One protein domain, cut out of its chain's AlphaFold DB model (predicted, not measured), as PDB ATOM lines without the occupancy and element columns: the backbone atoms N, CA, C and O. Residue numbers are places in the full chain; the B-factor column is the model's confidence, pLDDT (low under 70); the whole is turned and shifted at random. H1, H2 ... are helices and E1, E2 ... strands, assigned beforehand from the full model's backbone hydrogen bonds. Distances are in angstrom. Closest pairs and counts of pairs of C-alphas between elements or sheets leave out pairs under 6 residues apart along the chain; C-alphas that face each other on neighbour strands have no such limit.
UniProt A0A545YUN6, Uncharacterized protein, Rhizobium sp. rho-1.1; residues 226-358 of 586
ATOM      1  N   SER A 226      80.954 165.150  95.945       95.25
ATOM      2  CA  SER A 226      81.864 164.459  96.854       95.25
ATOM      3  C   SER A 226      81.427 164.579  98.298       95.25
ATOM      4  O   SER A 226      80.867 165.588  98.712       95.25
ATOM      5  N   SER A 227      81.708 163.557  99.087       96.25
ATOM      6  CA  SER A 227      81.588 163.642 100.534       96.25
ATOM      7  C   SER A 227      82.716 162.883 101.207       96.25
ATOM      8  O   SER A 227      83.256 161.927 100.656       96.25
ATOM      9  N   MET A 228      83.080 163.334 102.394       96.06
ATOM     10  CA  MET A 228      84.045 162.724 103.285       96.06
ATOM     11  C   MET A 228      83.486 162.830 104.703       96.06
ATOM     12  O   MET A 228      83.000 163.891 105.091       96.06
ATOM     13  N   ARG A 229      83.563 161.758 105.479       96.44
ATOM     14  CA  ARG A 229      83.218 161.729 106.899       96.44
ATOM     15  C   ARG A 229      84.263 160.899 107.624       96.44
ATOM     16  O   ARG A 229      84.532 159.782 107.204       96.44
ATOM     17  N   GLN A 230      84.828 161.441 108.686       94.81
ATOM     18  CA  GLN A 230      85.722 160.766 109.611       94.81
ATOM     19  C   GLN A 230      84.966 160.563 110.925       94.81
ATOM     20  O   GLN A 230      84.282 161.467 111.401       94.81
ATOM     21  N   ILE A 231      85.036 159.362 111.480       93.12
ATOM     22  CA  ILE A 231      84.420 158.976 112.745       93.12
ATOM     23  C   ILE A 231      85.553 158.443 113.607       93.12
ATOM     24  O   ILE A 231      86.178 157.448 113.256       93.12
ATOM     25  N   LYS A 232      85.866 159.129 114.703       90.88
ATOM     26  CA  LYS A 232      86.827 158.626 115.686       90.88
ATOM     27  C   LYS A 232      86.104 157.645 116.605       90.88
ATOM     28  O   LYS A 232      84.959 157.903 116.979       90.88
ATOM     29  N   ALA A 233      86.756 156.538 116.934       88.56
ATOM     30  CA  ALA A 233      86.262 155.620 117.949       88.56
ATOM     31  C   ALA A 233      86.243 156.313 119.325       88.56
ATOM     32  O   ALA A 233      86.920 157.325 119.526       88.56
ATOM     33  N   GLY A 234      85.431 155.805 120.259       84.38
ATOM     34  CA  GLY A 234      85.256 156.423 121.581       84.38
ATOM     35  C   GLY A 234      86.546 156.475 122.404       84.38
ATOM     36  O   GLY A 234      86.751 157.426 123.147       84.38
ATOM     37  N   ASP A 235      87.422 155.492 122.196       84.00
ATOM     38  CA  ASP A 235      88.773 155.367 122.751       84.00
ATOM     39  C   ASP A 235      89.831 156.167 121.970       84.00
ATOM     40  O   ASP A 235      90.986 156.221 122.371       84.00
ATOM     41  N   ARG A 236      89.460 156.747 120.820       84.38
ATOM     42  CA  ARG A 236      90.329 157.462 119.868       84.38
ATOM     43  C   ARG A 236      91.543 156.695 119.355       84.38
ATOM     44  O   ARG A 236      92.305 157.254 118.571       84.38
ATOM     45  N   LYS A 237      91.648 155.398 119.648       86.62
ATOM     46  CA  LYS A 237      92.716 154.544 119.124       86.62
ATOM     47  C   LYS A 237      92.613 154.349 117.626       86.62
ATOM     48  O   LYS A 237      93.608 154.102 116.950       86.62
ATOM     49  N   THR A 238      91.396 154.444 117.096       89.38
ATOM     50  CA  THR A 238      91.146 154.292 115.668       89.38
ATOM     51  C   THR A 238      90.199 155.356 115.136       89.38
ATOM     52  O   THR A 238      89.393 155.943 115.863       89.38
ATOM     53  N   SER A 239      90.290 155.627 113.834       93.12
ATOM     54  CA  SER A 239      89.303 156.453 113.143       93.12
ATOM     55  C   SER A 239      88.902 155.857 111.809       93.12
ATOM     56  O   SER A 239      89.739 155.457 111.009       93.12
ATOM     57  N   GLU A 240      87.608 155.821 111.540       95.25
ATOM     58  CA  GLU A 240      87.074 155.382 110.265       95.25
ATOM     59  C   GLU A 240      86.811 156.579 109.369       95.25
ATOM     60  O   GLU A 240      86.067 157.494 109.713       95.25
ATOM     61  N   THR A 241      87.403 156.568 108.182       95.75
ATOM     62  CA  THR A 241      87.189 157.602 107.178       95.75
ATOM     63  C   THR A 241      86.460 157.023 105.985       95.75
ATOM     64  O   THR A 241      86.932 156.104 105.318       95.75
ATOM     65  N   TYR A 242      85.332 157.638 105.666       96.50
ATOM     66  CA  TYR A 242      84.454 157.295 104.570       96.50
ATOM     67  C   TYR A 242      84.425 158.418 103.532       96.50
ATOM     68  O   TYR A 242      84.051 159.544 103.839       96.50
ATOM     69  N   SER A 243      84.805 158.124 102.291       96.25
ATOM     70  CA  SER A 243      84.805 159.063 101.166       96.25
ATOM     71  C   SER A 243      83.917 158.553 100.029       96.25
ATOM     72  O   SER A 243      84.039 157.398  99.629       96.25
ATOM     73  N   ARG A 244      83.073 159.414  99.453       96.50
ATOM     74  CA  ARG A 244      82.315 159.175  98.208       96.50
ATOM     75  C   ARG A 244      82.622 160.263  97.188       96.50
ATOM     76  O   ARG A 244      82.779 161.425  97.558       96.50
ATOM     77  N   LYS A 245      82.622 159.907  95.908       95.50
ATOM     78  CA  LYS A 245      82.613 160.835  94.775       95.50
ATOM     79  C   LYS A 245      81.605 160.377  93.715       95.50
ATOM     80  O   LYS A 245      81.295 159.188  93.650       95.50
ATOM     81  N   LEU A 246      81.113 161.325  92.916       94.19
ATOM     82  CA  LEU A 246      80.201 161.125  91.781       94.19
ATOM     83  C   LEU A 246      79.010 160.227  92.150       94.19
ATOM     84  O   LEU A 246      78.882 159.109  91.663       94.19
ATOM     85  N   GLY A 247      78.207 160.656  93.129       90.06
ATOM     86  CA  GLY A 247      77.033 159.890  93.572       90.06
ATOM     87  C   GLY A 247      77.340 158.536  94.232       90.06
ATOM     88  O   GLY A 247      76.427 157.765  94.491       90.06
ATOM     89  N   GLY A 248      78.607 158.229  94.539       92.12
ATOM     90  CA  GLY A 248      79.016 156.943  95.116       92.12
ATOM     91  C   GLY A 248      79.526 155.925  94.093       92.12
ATOM     92  O   GLY A 248      79.926 154.829  94.497       92.12
ATOM     93  N   ALA A 249      79.593 156.302  92.810       94.12
ATOM     94  CA  ALA A 249      80.304 155.548  91.779       94.12
ATOM     95  C   ALA A 249      81.763 155.293  92.189       94.12
ATOM     96  O   ALA A 249      82.306 154.217  91.966       94.12
ATOM     97  N   PHE A 250      82.370 156.246  92.895       96.12
ATOM     98  CA  PHE A 250      83.655 156.055  93.548       96.12
ATOM     99  C   PHE A 250      83.462 156.185  95.048       96.12
ATOM    100  O   PHE A 250      82.940 157.187  95.538       96.12
ATOM    101  N   SER A 251      83.889 155.187  95.808       96.06
ATOM    102  CA  SER A 251      83.905 155.304  97.263       96.06
ATOM    103  C   SER A 251      85.103 154.599  97.863       96.06
ATOM    104  O   SER A 251      85.662 153.674  97.282       96.06
ATOM    105  N   LYS A 252      85.545 155.080  99.015       96.06
ATOM    106  CA  LYS A 252      86.647 154.497  99.764       96.06
ATOM    107  C   LYS A 252      86.347 154.628 101.242       96.06
ATOM    108  O   LYS A 252      86.092 155.735 101.708       96.06
ATOM    109  N   SER A 253      86.424 153.527 101.969       96.31
ATOM    110  CA  SER A 253      86.418 153.519 103.422       96.31
ATOM    111  C   SER A 253      87.687 152.870 103.949       96.31
ATOM    112  O   SER A 253      88.194 151.906 103.376       96.31
ATOM    113  N   HIS A 254      88.234 153.438 105.013       94.44
ATOM    114  CA  HIS A 254      89.387 152.884 105.703       94.44
ATOM    115  C   HIS A 254      89.301 153.165 107.194       94.44
ATOM    116  O   HIS A 254      88.728 154.179 107.586       94.44
ATOM    117  N   ARG A 255      89.890 152.279 107.986       93.62
ATOM    118  CA  ARG A 255      90.164 152.465 109.404       93.62
ATOM    119  C   ARG A 255      91.629 152.862 109.537       93.62
ATOM    120  O   ARG A 255      92.502 152.229 108.958       93.62
ATOM    121  N   SER A 256      91.887 153.953 110.226       91.56
ATOM    122  CA  SER A 256      93.217 154.438 110.561       91.56
ATOM    123  C   SER A 256      93.511 154.046 112.000       91.56
ATOM    124  O   SER A 256      92.688 154.336 112.873       91.56
ATOM    125  N   LEU A 257      94.660 153.420 112.236       89.44
ATOM    126  CA  LEU A 257      95.227 153.242 113.569       89.44
ATOM    127  C   LEU A 257      95.892 154.559 113.957       89.44
ATOM    128  O   LEU A 257      96.699 155.098 113.194       89.44
ATOM    129  N   LEU A 258      95.465 155.125 115.080       88.00
ATOM    130  CA  LEU A 258      95.921 156.417 115.565       88.00
ATOM    131  C   LEU A 258      96.857 156.223 116.751       88.00
ATOM    132  O   LEU A 258      96.580 155.412 117.631       88.00
ATOM    133  N   ASP A 259      97.923 157.004 116.754       83.69
ATOM    134  CA  ASP A 259      98.787 157.235 117.898       83.69
ATOM    135  C   ASP A 259      98.109 158.174 118.913       83.69
ATOM    136  O   ASP A 259      97.071 158.782 118.623       83.69
ATOM    137  N   HIS A 260      98.743 158.371 120.063       81.00
ATOM    138  CA  HIS A 260      98.312 159.257 121.143       81.00
ATOM    139  C   HIS A 260      98.112 160.714 120.767       81.00
ATOM    140  O   HIS A 260      97.202 161.377 121.266       81.00
ATOM    141  N   ASP A 261      98.887 161.195 119.808       77.31
ATOM    142  CA  ASP A 261      98.714 162.529 119.249       77.31
ATOM    143  C   ASP A 261      97.543 162.612 118.248       77.31
ATOM    144  O   ASP A 261      97.334 163.643 117.602       77.31
ATOM    145  N   GLY A 262      96.812 161.517 118.022       79.81
ATOM    146  CA  GLY A 262      95.830 161.394 116.944       79.81
ATOM    147  C   GLY A 262      96.468 161.322 115.551       79.81
ATOM    148  O   GLY A 262      95.794 161.542 114.536       79.81
ATOM    149  N   LYS A 263      97.777 161.047 115.472       82.75
ATOM    150  CA  LYS A 263      98.506 160.853 114.212       82.75
ATOM    151  C   LYS A 263      98.246 159.448 113.685       82.75
ATOM    152  O   LYS A 263      98.212 158.490 114.434       82.75
ATOM    153  N   GLU A 264      98.044 159.322 112.382       83.12
ATOM    154  CA  GLU A 264      97.799 158.022 111.758       83.12
ATOM    155  C   GLU A 264      99.113 157.241 111.621       83.12
ATOM    156  O   GLU A 264     100.006 157.694 110.907       83.12
ATOM    157  N   VAL A 265      99.196 156.083 112.281       84.62
ATOM    158  CA  VAL A 265     100.332 155.144 112.231       84.62
ATOM    159  C   VAL A 265     100.161 154.187 111.057       84.62
ATOM    160  O   VAL A 265     101.031 154.064 110.196       84.62
ATOM    161  N   ALA A 266      98.987 153.559 110.971       84.75
ATOM    162  CA  ALA A 266      98.674 152.566 109.953       84.75
ATOM    163  C   ALA A 266      97.242 152.717 109.435       84.75
ATOM    164  O   ALA A 266      96.412 153.436 109.999       84.75
ATOM    165  N   ARG A 267      96.956 152.050 108.313       88.25
ATOM    166  CA  ARG A 267      95.675 152.164 107.618       88.25
ATOM    167  C   ARG A 267      95.206 150.839 107.043       88.25
ATOM    168  O   ARG A 267      95.833 150.292 106.138       88.25
ATOM    169  N   ASP A 268      93.987 150.484 107.410       91.25
ATOM    170  CA  ASP A 268      93.246 149.348 106.896       91.25
ATOM    171  C   ASP A 268      92.157 149.792 105.931       91.25
ATOM    172  O   ASP A 268      91.223 150.512 106.284       91.25
ATOM    173  N   ILE A 269      92.238 149.363 104.672       92.62
ATOM    174  CA  ILE A 269      91.176 149.645 103.701       92.62
ATOM    175  C   ILE A 269      90.018 148.688 103.968       92.62
ATOM    176  O   ILE A 269      90.142 147.491 103.729       92.62
ATOM    177  N   LEU A 270      88.886 149.233 104.412       95.25
ATOM    178  CA  LEU A 270      87.647 148.494 104.658       95.25
ATOM    179  C   LEU A 270      86.858 148.293 103.365       95.25
ATOM    180  O   LEU A 270      86.289 147.234 103.115       95.25
ATOM    181  N   SER A 271      86.809 149.317 102.510       95.94
ATOM    182  CA  SER A 271      86.194 149.194 101.194       95.94
ATOM    183  C   SER A 271      86.750 150.186 100.186       95.94
ATOM    184  O   SER A 271      87.201 151.282 100.515       95.94
ATOM    185  N   HIS A 272      86.702 149.804  98.922       96.19
ATOM    186  CA  HIS A 272      87.075 150.641  97.801       96.19
ATOM    187  C   HIS A 272      86.232 150.251  96.593       96.19
ATOM    188  O   HIS A 272      86.258 149.105  96.155       96.19
ATOM    189  N   ARG A 273      85.472 151.205  96.060       95.75
ATOM    190  CA  ARG A 273      84.652 151.057  94.862       95.75
ATOM    191  C   ARG A 273      85.132 152.012  93.777       95.75
ATOM    192  O   ARG A 273      85.329 153.198  94.047       95.75
ATOM    193  N   ARG A 274      85.231 151.487  92.559       95.44
ATOM    194  CA  ARG A 274      85.376 152.217  91.299       95.44
ATOM    195  C   ARG A 274      84.321 151.685  90.330       95.44
ATOM    196  O   ARG A 274      84.439 150.559  89.856       95.44
ATOM    197  N   LEU A 275      83.288 152.481  90.074       94.56
ATOM    198  CA  LEU A 275      82.123 152.095  89.276       94.56
ATOM    199  C   LEU A 275      81.491 150.800  89.827       94.56
ATOM    200  O   LEU A 275      81.095 150.749  90.996       94.56
ATOM    201  N   PHE A 276      81.431 149.747  89.011       94.69
ATOM    202  CA  PHE A 276      80.904 148.434  89.381       94.69
ATOM    203  C   PHE A 276      81.897 147.580  90.177       94.69
ATOM    204  O   PHE A 276      81.474 146.693  90.918       94.69
ATOM    205  N   ASN A 277      83.200 147.861  90.087       96.94
ATOM    206  CA  ASN A 277      84.218 147.138  90.838       96.94
ATOM    207  C   ASN A 277      84.233 147.615  92.294       96.94
ATOM    208  O   ASN A 277      84.483 148.787  92.576       96.94
ATOM    209  N   LYS A 278      83.990 146.707  93.236       97.00
ATOM    210  CA  LYS A 278      84.088 146.950  94.674       97.00
ATOM    211  C   LYS A 278      84.963 145.886  95.320       97.00
ATOM    212  O   LYS A 278      84.709 144.698  95.188       97.00
ATOM    213  N   ARG A 279      85.938 146.328  96.105       96.44
ATOM    214  CA  ARG A 279      86.737 145.503  97.013       96.44
ATOM    215  C   ARG A 279      86.396 145.887  98.448       96.44
ATOM    216  O   ARG A 279      86.227 147.071  98.734       96.44
ATOM    217  N   SER A 280      86.269 144.924  99.342       96.50
ATOM    218  CA  SER A 280      86.057 145.153 100.771       96.50
ATOM    219  C   SER A 280      86.817 144.141 101.605       96.50
ATOM    220  O   SER A 280      87.012 143.011 101.171       96.50
ATOM    221  N   ALA A 281      87.220 144.551 102.795       95.69
ATOM    222  CA  ALA A 281      87.905 143.724 103.766       95.69
ATOM    223  C   ALA A 281      87.281 143.940 105.145       95.69
ATOM    224  O   ALA A 281      86.864 145.052 105.476       95.69
ATOM    225  N   VAL A 282      87.199 142.867 105.922       95.69
ATOM    226  CA  VAL A 282      86.768 142.873 107.317       95.69
ATOM    227  C   VAL A 282      87.961 142.447 108.149       95.69
ATOM    228  O   VAL A 282      88.551 141.398 107.885       95.69
ATOM    229  N   TYR A 283      88.291 143.271 109.132       93.12
ATOM    230  CA  TYR A 283      89.370 143.020 110.073       93.12
ATOM    231  C   TYR A 283      88.778 142.672 111.427       93.12
ATOM    232  O   TYR A 283      87.711 143.177 111.783       93.12
ATOM    233  N   ASP A 284      89.466 141.813 112.156       91.94
ATOM    234  CA  ASP A 284      89.159 141.566 113.551       91.94
ATOM    235  C   ASP A 284      89.577 142.777 114.398       91.94
ATOM    236  O   ASP A 284      90.654 143.347 114.216       91.94
ATOM    237  N   SER A 285      88.698 143.215 115.298       85.19
ATOM    238  CA  SER A 285      88.937 144.397 116.128       85.19
ATOM    239  C   SER A 285      90.015 144.165 117.176       85.19
ATOM    240  O   SER A 285      90.683 145.128 117.544       85.19
ATOM    241  N   ASN A 286      90.160 142.918 117.630       89.19
ATOM    242  CA  ASN A 286      91.009 142.556 118.760       89.19
ATOM    243  C   ASN A 286      92.434 142.241 118.310       89.19
ATOM    244  O   ASN A 286      93.383 142.699 118.933       89.19
ATOM    245  N   THR A 287      92.577 141.490 117.215       87.81
ATOM    246  CA  THR A 287      93.886 141.083 116.682       87.81
ATOM    247  C   THR A 287      94.396 141.984 115.556       87.81
ATOM    248  O   THR A 287      95.555 141.878 115.166       87.81
ATOM    249  N   GLY A 288      93.537 142.823 114.964       85.56
ATOM    250  CA  GLY A 288      93.871 143.606 113.768       85.56
ATOM    251  C   GLY A 288      93.995 142.775 112.481       85.56
ATOM    252  O   GLY A 288      94.298 143.321 111.415       85.56
ATOM    253  N   MET A 289      93.743 141.464 112.544       90.75
ATOM    254  CA  MET A 289      93.960 140.545 111.426       90.75
ATOM    255  C   MET A 289      92.857 140.611 110.380       90.75
ATOM    256  O   MET A 289      91.699 140.918 110.664       90.75
ATOM    257  N   LEU A 290      93.210 140.282 109.136       92.69
ATOM    258  CA  LEU A 290      92.258 140.208 108.034       92.69
ATOM    259  C   LEU A 290      91.399 138.942 108.172       92.69
ATOM    260  O   LEU A 290      91.868 137.847 107.906       92.69
ATOM    261  N   LYS A 291      90.120 139.093 108.524       95.25
ATOM    262  CA  LYS A 291      89.174 137.973 108.680       95.25
ATOM    263  C   LYS A 291      88.523 137.571 107.358       95.25
ATOM    264  O   LYS A 291      88.298 136.395 107.085       95.25
ATOM    265  N   ARG A 292      88.187 138.557 106.523       96.12
ATOM    266  CA  ARG A 292      87.491 138.335 105.247       96.12
ATOM    267  C   ARG A 292      87.906 139.365 104.214       96.12
ATOM    268  O   ARG A 292      87.929 140.557 104.505       96.12
ATOM    269  N   ALA A 293      88.132 138.931 102.981       96.62
ATOM    270  CA  ALA A 293      88.285 139.789 101.816       96.62
ATOM    271  C   ALA A 293      87.213 139.457 100.774       96.62
ATOM    272  O   ALA A 293      86.861 138.306 100.557       96.62
ATOM    273  N   LYS A 294      86.678 140.480 100.115       97.31
ATOM    274  CA  LYS A 294      85.627 140.350  99.108       97.31
ATOM    275  C   LYS A 294      85.915 141.259  97.930       97.31
ATOM    276  O   LYS A 294      86.185 142.444  98.108       97.31
ATOM    277  N   HIS A 295      85.787 140.730  96.727       97.69
ATOM    278  CA  HIS A 295      85.814 141.474  95.479       97.69
ATOM    279  C   HIS A 295      84.516 141.197  94.730       97.69
ATOM    280  O   HIS A 295      84.124 140.053  94.573       97.69
ATOM    281  N   SER A 296      83.825 142.234  94.289       97.25
ATOM    282  CA  SER A 296      82.592 142.120  93.517       97.25
ATOM    283  C   SER A 296      82.647 143.045  92.313       97.25
ATOM    284  O   SER A 296      83.081 144.190  92.452       97.25
ATOM    285  N   PHE A 297      82.152 142.582  91.173       96.88
ATOM    286  CA  PHE A 297      81.943 143.384  89.976       96.88
ATOM    287  C   PHE A 297      80.441 143.441  89.678       96.88
ATOM    288  O   PHE A 297      79.855 142.504  89.137       96.88
ATOM    289  N   GLY A 298      79.795 144.528  90.112       93.56
ATOM    290  CA  GLY A 298      78.346 144.690  90.015       93.56
ATOM    291  C   GLY A 298      77.594 143.532  90.681       93.56
ATOM    292  O   GLY A 298      77.904 143.155  91.811       93.56
ATOM    293  N   LYS A 299      76.604 142.986  89.967       93.94
ATOM    294  CA  LYS A 299      75.890 141.748  90.328       93.94
ATOM    295  C   LYS A 299      76.437 140.510  89.598       93.94
ATOM    296  O   LYS A 299      75.970 139.407  89.850       93.94
ATOM    297  N   LEU A 300      77.400 140.696  88.695       96.38
ATOM    298  CA  LEU A 300      77.865 139.662  87.770       96.38
ATOM    299  C   LEU A 300      78.835 138.696  88.435       96.38
ATOM    300  O   LEU A 300      78.742 137.493  88.236       96.38
ATOM    301  N   TYR A 301      79.757 139.228  89.234       97.56
ATOM    302  CA  TYR A 301      80.834 138.447  89.822       97.56
ATOM    303  C   TYR A 301      81.072 138.834  91.268       97.56
ATOM    304  O   TYR A 301      81.027 140.013  91.640       97.56
ATOM    305  N   LYS A 302      81.395 137.832  92.077       98.12
ATOM    306  CA  LYS A 302      81.761 137.986  93.472       98.12
ATOM    307  C   LYS A 302      82.769 136.900  93.853       98.12
ATOM    308  O   LYS A 302      82.529 135.721  93.651       98.12
ATOM    309  N   HIS A 303      83.880 137.316  94.441       97.88
ATOM    310  CA  HIS A 303      84.911 136.469  95.019       97.88
ATOM    311  C   HIS A 303      85.054 136.810  96.498       97.88
ATOM    312  O   HIS A 303      85.281 137.973  96.841       97.88
ATOM    313  N   GLU A 304      84.890 135.823  97.369       97.62
ATOM    314  CA  GLU A 304      85.050 135.959  98.818       97.62
ATOM    315  C   GLU A 304      86.135 135.009  99.317       97.62
ATOM    316  O   GLU A 304      86.142 133.829  98.977       97.62
ATOM    317  N   VAL A 305      87.034 135.549 100.136       97.75
ATOM    318  CA  VAL A 305      88.102 134.831 100.827       97.75
ATOM    319  C   VAL A 305      87.879 135.009 102.323       97.75
ATOM    320  O   VAL A 305      87.947 136.134 102.821       97.75
ATOM    321  N   ASP A 306      87.607 133.919 103.027       97.50
ATOM    322  CA  ASP A 306      87.547 133.872 104.488       97.50
ATOM    323  C   ASP A 306      88.861 133.297 105.018       97.50
ATOM    324  O   ASP A 306      89.240 132.189 104.642       97.50
ATOM    325  N   TYR A 307      89.550 134.029 105.888       95.75
ATOM    326  CA  TYR A 307      90.757 133.548 106.558       95.75
ATOM    327  C   TYR A 307      90.333 132.888 107.866       95.75
ATOM    328  O   TYR A 307      89.737 133.543 108.722       95.75
ATOM    329  N   ILE A 308      90.556 131.578 107.975       94.88
ATOM    330  CA  ILE A 308      90.080 130.777 109.111       94.88
ATOM    331  C   ILE A 308      91.137 130.778 110.212       94.88
ATOM    332  O   ILE A 308      90.815 131.009 111.373       94.88
ATOM    333  N   ASN A 309      92.394 130.564 109.833       92.06
ATOM    334  CA  ASN A 309      93.561 130.586 110.707       92.06
ATOM    335  C   ASN A 309      94.785 131.128 109.933       92.06
ATOM    336  O   ASN A 309      94.635 131.674 108.837       92.06
ATOM    337  N   LYS A 310      95.986 131.009 110.519       90.56
ATOM    338  CA  LYS A 310      97.239 131.522 109.936       90.56
ATOM    339  C   LYS A 310      97.662 130.787 108.653       90.56
ATOM    340  O   LYS A 310      98.393 131.362 107.855       90.56
ATOM    341  N   ASP A 311      97.138 129.579 108.419       93.94
ATOM    342  CA  ASP A 311      97.607 128.697 107.342       93.94
ATOM    343  C   ASP A 311      96.547 128.381 106.291       93.94
ATOM    344  O   ASP A 311      96.896 128.104 105.151       93.94
ATOM    345  N   VAL A 312      95.258 128.461 106.626       96.44
ATOM    346  CA  VAL A 312      94.141 128.029 105.783       96.44
ATOM    347  C   VAL A 312      93.162 129.172 105.536       96.44
ATOM    348  O   VAL A 312      92.655 129.847 106.440       96.44
ATOM    349  N   LYS A 313      92.817 129.331 104.260       97.00
ATOM    350  CA  LYS A 313      91.765 130.222 103.781       97.00
ATOM    351  C   LYS A 313      90.727 129.453 102.977       97.00
ATOM    352  O   LYS A 313      90.997 128.418 102.369       97.00
ATOM    353  N   ARG A 314      89.520 129.999 102.935       98.00
ATOM    354  CA  ARG A 314      88.399 129.482 102.158       98.00
ATOM    355  C   ARG A 314      88.034 130.479 101.077       98.00
ATOM    356  O   ARG A 314      87.597 131.585 101.377       98.00
ATOM    357  N   GLU A 315      88.192 130.071  99.827       97.81
ATOM    358  CA  GLU A 315      87.877 130.875  98.650       97.81
ATOM    359  C   GLU A 315      86.533 130.436  98.068       97.81
ATOM    360  O   GLU A 315      86.232 129.243  97.989       97.81
ATOM    361  N   SER A 316      85.714 131.401  97.663       97.81
ATOM    362  CA  SER A 316      84.430 131.162  97.006       97.81
ATOM    363  C   SER A 316      84.220 132.122  95.841       97.81
ATOM    364  O   SER A 316      84.469 133.323  95.960       97.81
ATOM    365  N   HIS A 317      83.752 131.582  94.718       98.00
ATOM    366  CA  HIS A 317      83.431 132.318  93.502       98.00
ATOM    367  C   HIS A 317      81.944 132.184  93.192       98.00
ATOM    368  O   HIS A 317      81.406 131.082  93.095       98.00
ATOM    369  N   THR A 318      81.296 133.323  93.004       98.00
ATOM    370  CA  THR A 318      79.882 133.439  92.671       98.00
ATOM    371  C   THR A 318      79.744 134.228  91.373       98.00
ATOM    372  O   THR A 318      80.258 135.345  91.271       98.00
ATOM    373  N   PHE A 319      79.020 133.669  90.407       96.94
ATOM    374  CA  PHE A 319      78.683 134.294  89.131       96.94
ATOM    375  C   PHE A 319      77.165 134.407  89.019       96.94
ATOM    376  O   PHE A 319      76.459 133.445  89.300       96.94
ATOM    377  N   LEU A 320      76.656 135.593  88.679       95.62
ATOM    378  CA  LEU A 320      75.215 135.871  88.551       95.62
ATOM    379  C   LEU A 320      74.374 135.411  89.763       95.62
ATOM    380  O   LEU A 320      73.213 135.044  89.633       95.62
ATOM    381  N   GLY A 321      74.961 135.436  90.965       93.81
ATOM    382  CA  GLY A 321      74.313 134.988  92.205       93.81
ATOM    383  C   GLY A 321      74.488 133.501  92.541       93.81
ATOM    384  O   GLY A 321      74.280 133.136  93.695       93.81
ATOM    385  N   VAL A 322      74.961 132.671  91.608       96.50
ATOM    386  CA  VAL A 322      75.206 131.234  91.815       96.50
ATOM    387  C   VAL A 322      76.660 130.993  92.214       96.50
ATOM    388  O   VAL A 322      77.584 131.506  91.583       96.50
ATOM    389  N   THR A 323      76.889 130.235  93.289       96.69
ATOM    390  CA  THR A 323      78.249 129.886  93.733       96.69
ATOM    391  C   THR A 323      78.761 128.711  92.917       96.69
ATOM    392  O   THR A 323      78.289 127.595  93.084       96.69
ATOM    393  N   VAL A 324      79.727 128.974  92.043       97.06
ATOM    394  CA  VAL A 324      80.269 127.984  91.101       97.06
ATOM    395  C   VAL A 324      81.399 127.178  91.735       97.06
ATOM    396  O   VAL A 324      81.592 126.009  91.427       97.06
ATOM    397  N   GLN A 325      82.162 127.790  92.644       95.88
ATOM    398  CA  GLN A 325      83.345 127.156  93.215       95.88
ATOM    399  C   GLN A 325      83.546 127.581  94.664       95.88
ATOM    400  O   GLN A 325      83.489 128.768  94.983       95.88
ATOM    401  N   ARG A 326      83.840 126.612  95.534       97.25
ATOM    402  CA  ARG A 326      84.260 126.830  96.921       97.25
ATOM    403  C   ARG A 326      85.381 125.857  97.255       97.25
ATOM    404  O   ARG A 326      85.211 124.660  97.062       97.25
ATOM    405  N   ARG A 327      86.531 126.356  97.710       97.75
ATOM    406  CA  ARG A 327      87.702 125.520  98.023       97.75
ATOM    407  C   ARG A 327      88.438 126.045  99.251       97.75
ATOM    408  O   ARG A 327      88.492 127.253  99.474       97.75
ATOM    409  N   TYR A 328      89.014 125.129 100.019       98.00
ATOM    410  CA  TYR A 328      90.009 125.450 101.037       98.00
ATOM    411  C   TYR A 328      91.386 125.445 100.382       98.00
ATOM    412  O   TYR A 328      91.669 124.601  99.533       98.00
ATOM    413  N   LYS A 329      92.217 126.422 100.726       97.19
ATOM    414  CA  LYS A 329      93.592 126.531 100.247       97.19
ATOM    415  C   LYS A 329      94.483 126.969 101.388       97.19
ATOM    416  O   LYS A 329      94.052 127.744 102.242       97.19
ATOM    417  N   ASN A 330      95.737 126.546 101.330       97.00
ATOM    418  CA  ASN A 330      96.747 127.104 102.209       97.00
ATOM    419  C   ASN A 330      97.043 128.561 101.815       97.00
ATOM    420  O   ASN A 330      96.868 128.956 100.652       97.00
ATOM    421  N   LEU A 331      97.459 129.378 102.781       94.69
ATOM    422  CA  LEU A 331      97.943 130.724 102.521       94.69
ATOM    423  C   LEU A 331      99.193 130.633 101.646       94.69
ATOM    424  O   LEU A 331     100.106 129.847 101.886       94.69
ATOM    425  N   SER A 332      99.241 131.460 100.607       94.62
ATOM    426  CA  SER A 332     100.470 131.606  99.826       94.62
ATOM    427  C   SER A 332     101.574 132.230 100.689       94.62
ATOM    428  O   SER A 332     101.282 133.033 101.574       94.62
ATOM    429  N   LYS A 333     102.850 131.960 100.377       93.62
ATOM    430  CA  LYS A 333     104.007 132.566 101.074       93.62
ATOM    431  C   LYS A 333     103.882 134.090 101.207       93.62
ATOM    432  O   LYS A 333     104.172 134.664 102.248       93.62
ATOM    433  N   ARG A 334     103.370 134.752 100.165       90.50
ATOM    434  CA  ARG A 334     103.104 136.197 100.176       90.50
ATOM    435  C   ARG A 334     102.005 136.598 101.165       90.50
ATOM    436  O   ARG A 334     102.145 137.610 101.837       90.50
ATOM    437  N   GLU A 335     100.910 135.843 101.229       91.50
ATOM    438  CA  GLU A 335      99.823 136.101 102.182       91.50
ATOM    439  C   GLU A 335     100.269 135.862 103.623       91.50
ATOM    440  O   GLU A 335      99.926 136.667 104.480       91.50
ATOM    441  N   SER A 336     101.070 134.823 103.866       91.00
ATOM    442  CA  SER A 336     101.686 134.559 105.171       91.00
ATOM    443  C   SER A 336     102.626 135.699 105.596       91.00
ATOM    444  O   SER A 336     102.472 136.248 106.684       91.00
ATOM    445  N   ASN A 337     103.515 136.169 104.711       90.31
ATOM    446  CA  ASN A 337     104.398 137.307 105.006       90.31
ATOM    447  C   ASN A 337     103.620 138.587 105.340       90.31
ATOM    448  O   ASN A 337     103.940 139.297 106.292       90.31
ATOM    449  N   ASP A 338     102.588 138.893 104.558       87.06
ATOM    450  CA  ASP A 338     101.745 140.059 104.802       87.06
ATOM    451  C   ASP A 338     100.901 139.901 106.091       87.06
ATOM    452  O   ASP A 338     100.555 140.903 106.722       87.06
ATOM    453  N   TRP A 339     100.548 138.667 106.477       88.06
ATOM    454  CA  TRP A 339      99.900 138.361 107.755       88.06
ATOM    455  C   TRP A 339     100.836 138.679 108.922       88.06
ATOM    456  O   TRP A 339     100.462 139.446 109.808       88.06
ATOM    457  N   HIS A 340     102.078 138.191 108.874       89.69
ATOM    458  CA  HIS A 340     103.105 138.494 109.876       89.69
ATOM    459  C   HIS A 340     103.410 139.990 109.969       89.69
ATOM    460  O   HIS A 340     103.460 140.538 111.065       89.69
ATOM    461  N   LEU A 341     103.536 140.683 108.834       88.25
ATOM    462  CA  LEU A 341     103.755 142.131 108.819       88.25
ATOM    463  C   LEU A 341     102.609 142.905 109.494       88.25
ATOM    464  O   LEU A 341     102.825 143.962 110.079       88.25
ATOM    465  N   ARG A 342     101.370 142.418 109.392       86.06
ATOM    466  CA  ARG A 342     100.235 143.032 110.093       86.06
ATOM    467  C   ARG A 342     100.256 142.737 111.581       86.06
ATOM    468  O   ARG A 342      99.940 143.631 112.358       86.06
ATOM    469  N   GLU A 343     100.616 141.514 111.957       88.69
ATOM    470  CA  GLU A 343     100.801 141.113 113.353       88.69
ATOM    471  C   GLU A 343     101.801 142.029 114.051       88.69
ATOM    472  O   GLU A 343     101.480 142.595 115.094       88.69
ATOM    473  N   THR A 344     102.946 142.285 113.418       88.56
ATOM    474  CA  THR A 344     103.955 143.202 113.958       88.56
ATOM    475  C   THR A 344     103.457 144.645 114.010       88.56
ATOM    476  O   THR A 344     103.546 145.270 115.061       88.56
ATOM    477  N   GLN A 345     102.840 145.164 112.942       86.38
ATOM    478  CA  GLN A 345     102.300 146.534 112.921       86.38
ATOM    479  C   GLN A 345     101.224 146.774 113.985       86.38
ATOM    480  O   GLN A 345     101.162 147.849 114.584       86.38
ATOM    481  N   PHE A 346     100.346 145.796 114.202       87.19
ATOM    482  CA  PHE A 346      99.307 145.894 115.217       87.19
ATOM    483  C   PHE A 346      99.897 145.794 116.629       87.19
ATOM    484  O   PHE A 346      99.516 146.574 117.499       87.19
ATOM    485  N   ALA A 347     100.860 144.894 116.848       88.31
ATOM    486  CA  ALA A 347     101.566 144.780 118.121       88.31
ATOM    487  C   ALA A 347     102.333 146.067 118.468       88.31
ATOM    488  O   ALA A 347     102.211 146.566 119.585       88.31
ATOM    489  N   GLU A 348     103.052 146.652 117.506       87.19
ATOM    490  CA  GLU A 348     103.723 147.948 117.657       87.19
ATOM    491  C   GLU A 348     102.726 149.058 117.998       87.19
ATOM    492  O   GLU A 348     102.946 149.823 118.935       87.19
ATOM    493  N   HIS A 349     101.590 149.121 117.294       86.81
ATOM    494  CA  HIS A 349     100.536 150.094 117.584       86.81
ATOM    495  C   HIS A 349     100.002 149.949 119.013       86.81
ATOM    496  O   HIS A 349      99.934 150.934 119.746       86.81
ATOM    497  N   MET A 350      99.679 148.729 119.442       87.94
ATOM    498  CA  MET A 350      99.205 148.472 120.803       87.94
ATOM    499  C   MET A 350     100.262 148.813 121.858       87.94
ATOM    500  O   MET A 350      99.923 149.406 122.880       87.94
ATOM    501  N   LYS A 351     101.537 148.514 121.585       87.38
ATOM    502  CA  LYS A 351     102.668 148.873 122.448       87.38
ATOM    503  C   LYS A 351     102.784 150.391 122.611       87.38
ATOM    504  O   LYS A 351     102.706 150.872 123.738       87.38
ATOM    505  N   THR A 352     102.837 151.138 121.503       83.88
ATOM    506  CA  THR A 352     102.899 152.615 121.528       83.88
ATOM    507  C   THR A 352     101.726 153.240 122.281       83.88
ATOM    508  O   THR A 352     101.870 154.284 122.914       83.88
ATOM    509  N   TRP A 353     100.563 152.583 122.258       82.38
ATOM    510  CA  TRP A 353      99.402 153.071 122.984       82.38
ATOM    511  C   TRP A 353      99.461 152.831 124.490       82.38
ATOM    512  O   TRP A 353      99.024 153.682 125.266       82.38
ATOM    513  N   ASN A 354      99.952 151.663 124.899       83.88
ATOM    514  CA  ASN A 354      99.971 151.260 126.300       83.88
ATOM    515  C   ASN A 354     101.085 151.972 127.086       83.88
ATOM    516  O   ASN A 354     100.827 152.437 128.193       83.88
ATOM    517  N   GLU A 355     102.279 152.143 126.501       76.69
ATOM    518  CA  GLU A 355     103.447 152.759 127.164       76.69
ATOM    519  C   GLU A 355     103.149 154.159 127.727       76.69
ATOM    520  O   GLU A 355     103.562 154.502 128.833       76.69
ATOM    521  N   ARG A 356     102.357 154.963 127.012       63.47
ATOM    522  CA  ARG A 356     102.019 156.321 127.457       63.47
ATOM    523  C   ARG A 356     100.860 156.371 128.451       63.47
ATOM    524  O   ARG A 356     100.777 157.312 129.238       63.47
ATOM    525  N   PHE A 357      99.962 155.383 128.439       60.88
ATOM    526  CA  PHE A 357      98.932 155.292 129.475       60.88
ATOM    527  C   PHE A 357      99.588 155.088 130.845       60.88
ATOM    528  O   PHE A 357      99.198 155.731 131.817       60.88
ATOM    529  N   GLU A 358     100.656 154.289 130.897       61.44
ATOM    530  CA  GLU A 358     101.482 154.153 132.094       61.44
ATOM    531  C   GLU A 358     102.238 155.440 132.443       61.44
ATOM    532  O   GLU A 358     102.300 155.791 133.612       61.44
TER     533      GLU A 358
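This is residues 226 to 358 of the 586 residues of an uncharacterized protein of Rhizobium sp. rho-1.1 (UniProt A0A545YUN6). The model is one long, twisted wall of nine antiparallel strands laid side by side in chain order, with a single long helix, H1, running back from the E9 end along the rim where E3 ends and E4 and E6 begin. The wall is a meander, each strand the antiparallel neighbour of the one before, and E4 bends by 62 degrees at residue 270, within the wall. The printed part has 133 residues with nine named strands, E1 to E9, and then one named helix; the class is mixed, helices and strands. It is only just compact, close to loose, with a radius of gyration of the C-alphas of 16.8 A, and flat, spanning 53 by 40 by 22 A.

E1, residues 226 to 232, is an edge strand and forms a hairpin with E2, residues 238 to 245, at 171 degrees; N 229 and O 242 are 2.8 A apart, within hydrogen-bond range. E3, residues 250 to 258, follows antiparallel to E2, with N 241 and O 254 at 2.8 A. E4, residues 264 to 274, pairs with E3 through N 255 and O 268 at 2.8 A. With E5, residues 277 to 283, E4 makes an angle of 144 degrees, and their C-alphas that face each other run from 270 and 281 to 274 and 277; N 272 and O 279 are 2.8 A apart. E6, residues 290 to 297, E7, residues 301 to 307, E8, residues 312 to 319, and the other edge strand E9, residues 322 to 330, continue the sheet; N 304 and O 316 of E7 and E8 are 2.9 A apart. E1 and E9 are apart. H1, residues 333 to 358, is on the sheet at a height over the sheet of 6.7 A and lies over E4. On the local plane it stands at 59.6 degrees to E4, slantwise to the strands, only just. The closest C-alphas of E4 and H1 are Val 265 and His 349, 7.4 A apart. In H1, 20 of 22 O i to N i+4 pairs are within hydrogen-bond range.

E1 begins at C-alpha 226, (81.864, 164.459, 96.854). E3 is 25.2 A long, E4 24.6 A and E9 24.3 A. H1 measures 37.9 A and ends at C-alpha 358, (101.482, 154.153, 132.094).

The C-alphas farthest apart, those of Leu 320 and Glu 358, are 54.0 A apart. The printed part has no cut and no long link. Mean pLDDT of the printed part is 91.7; residues 356 to 358 are under 70.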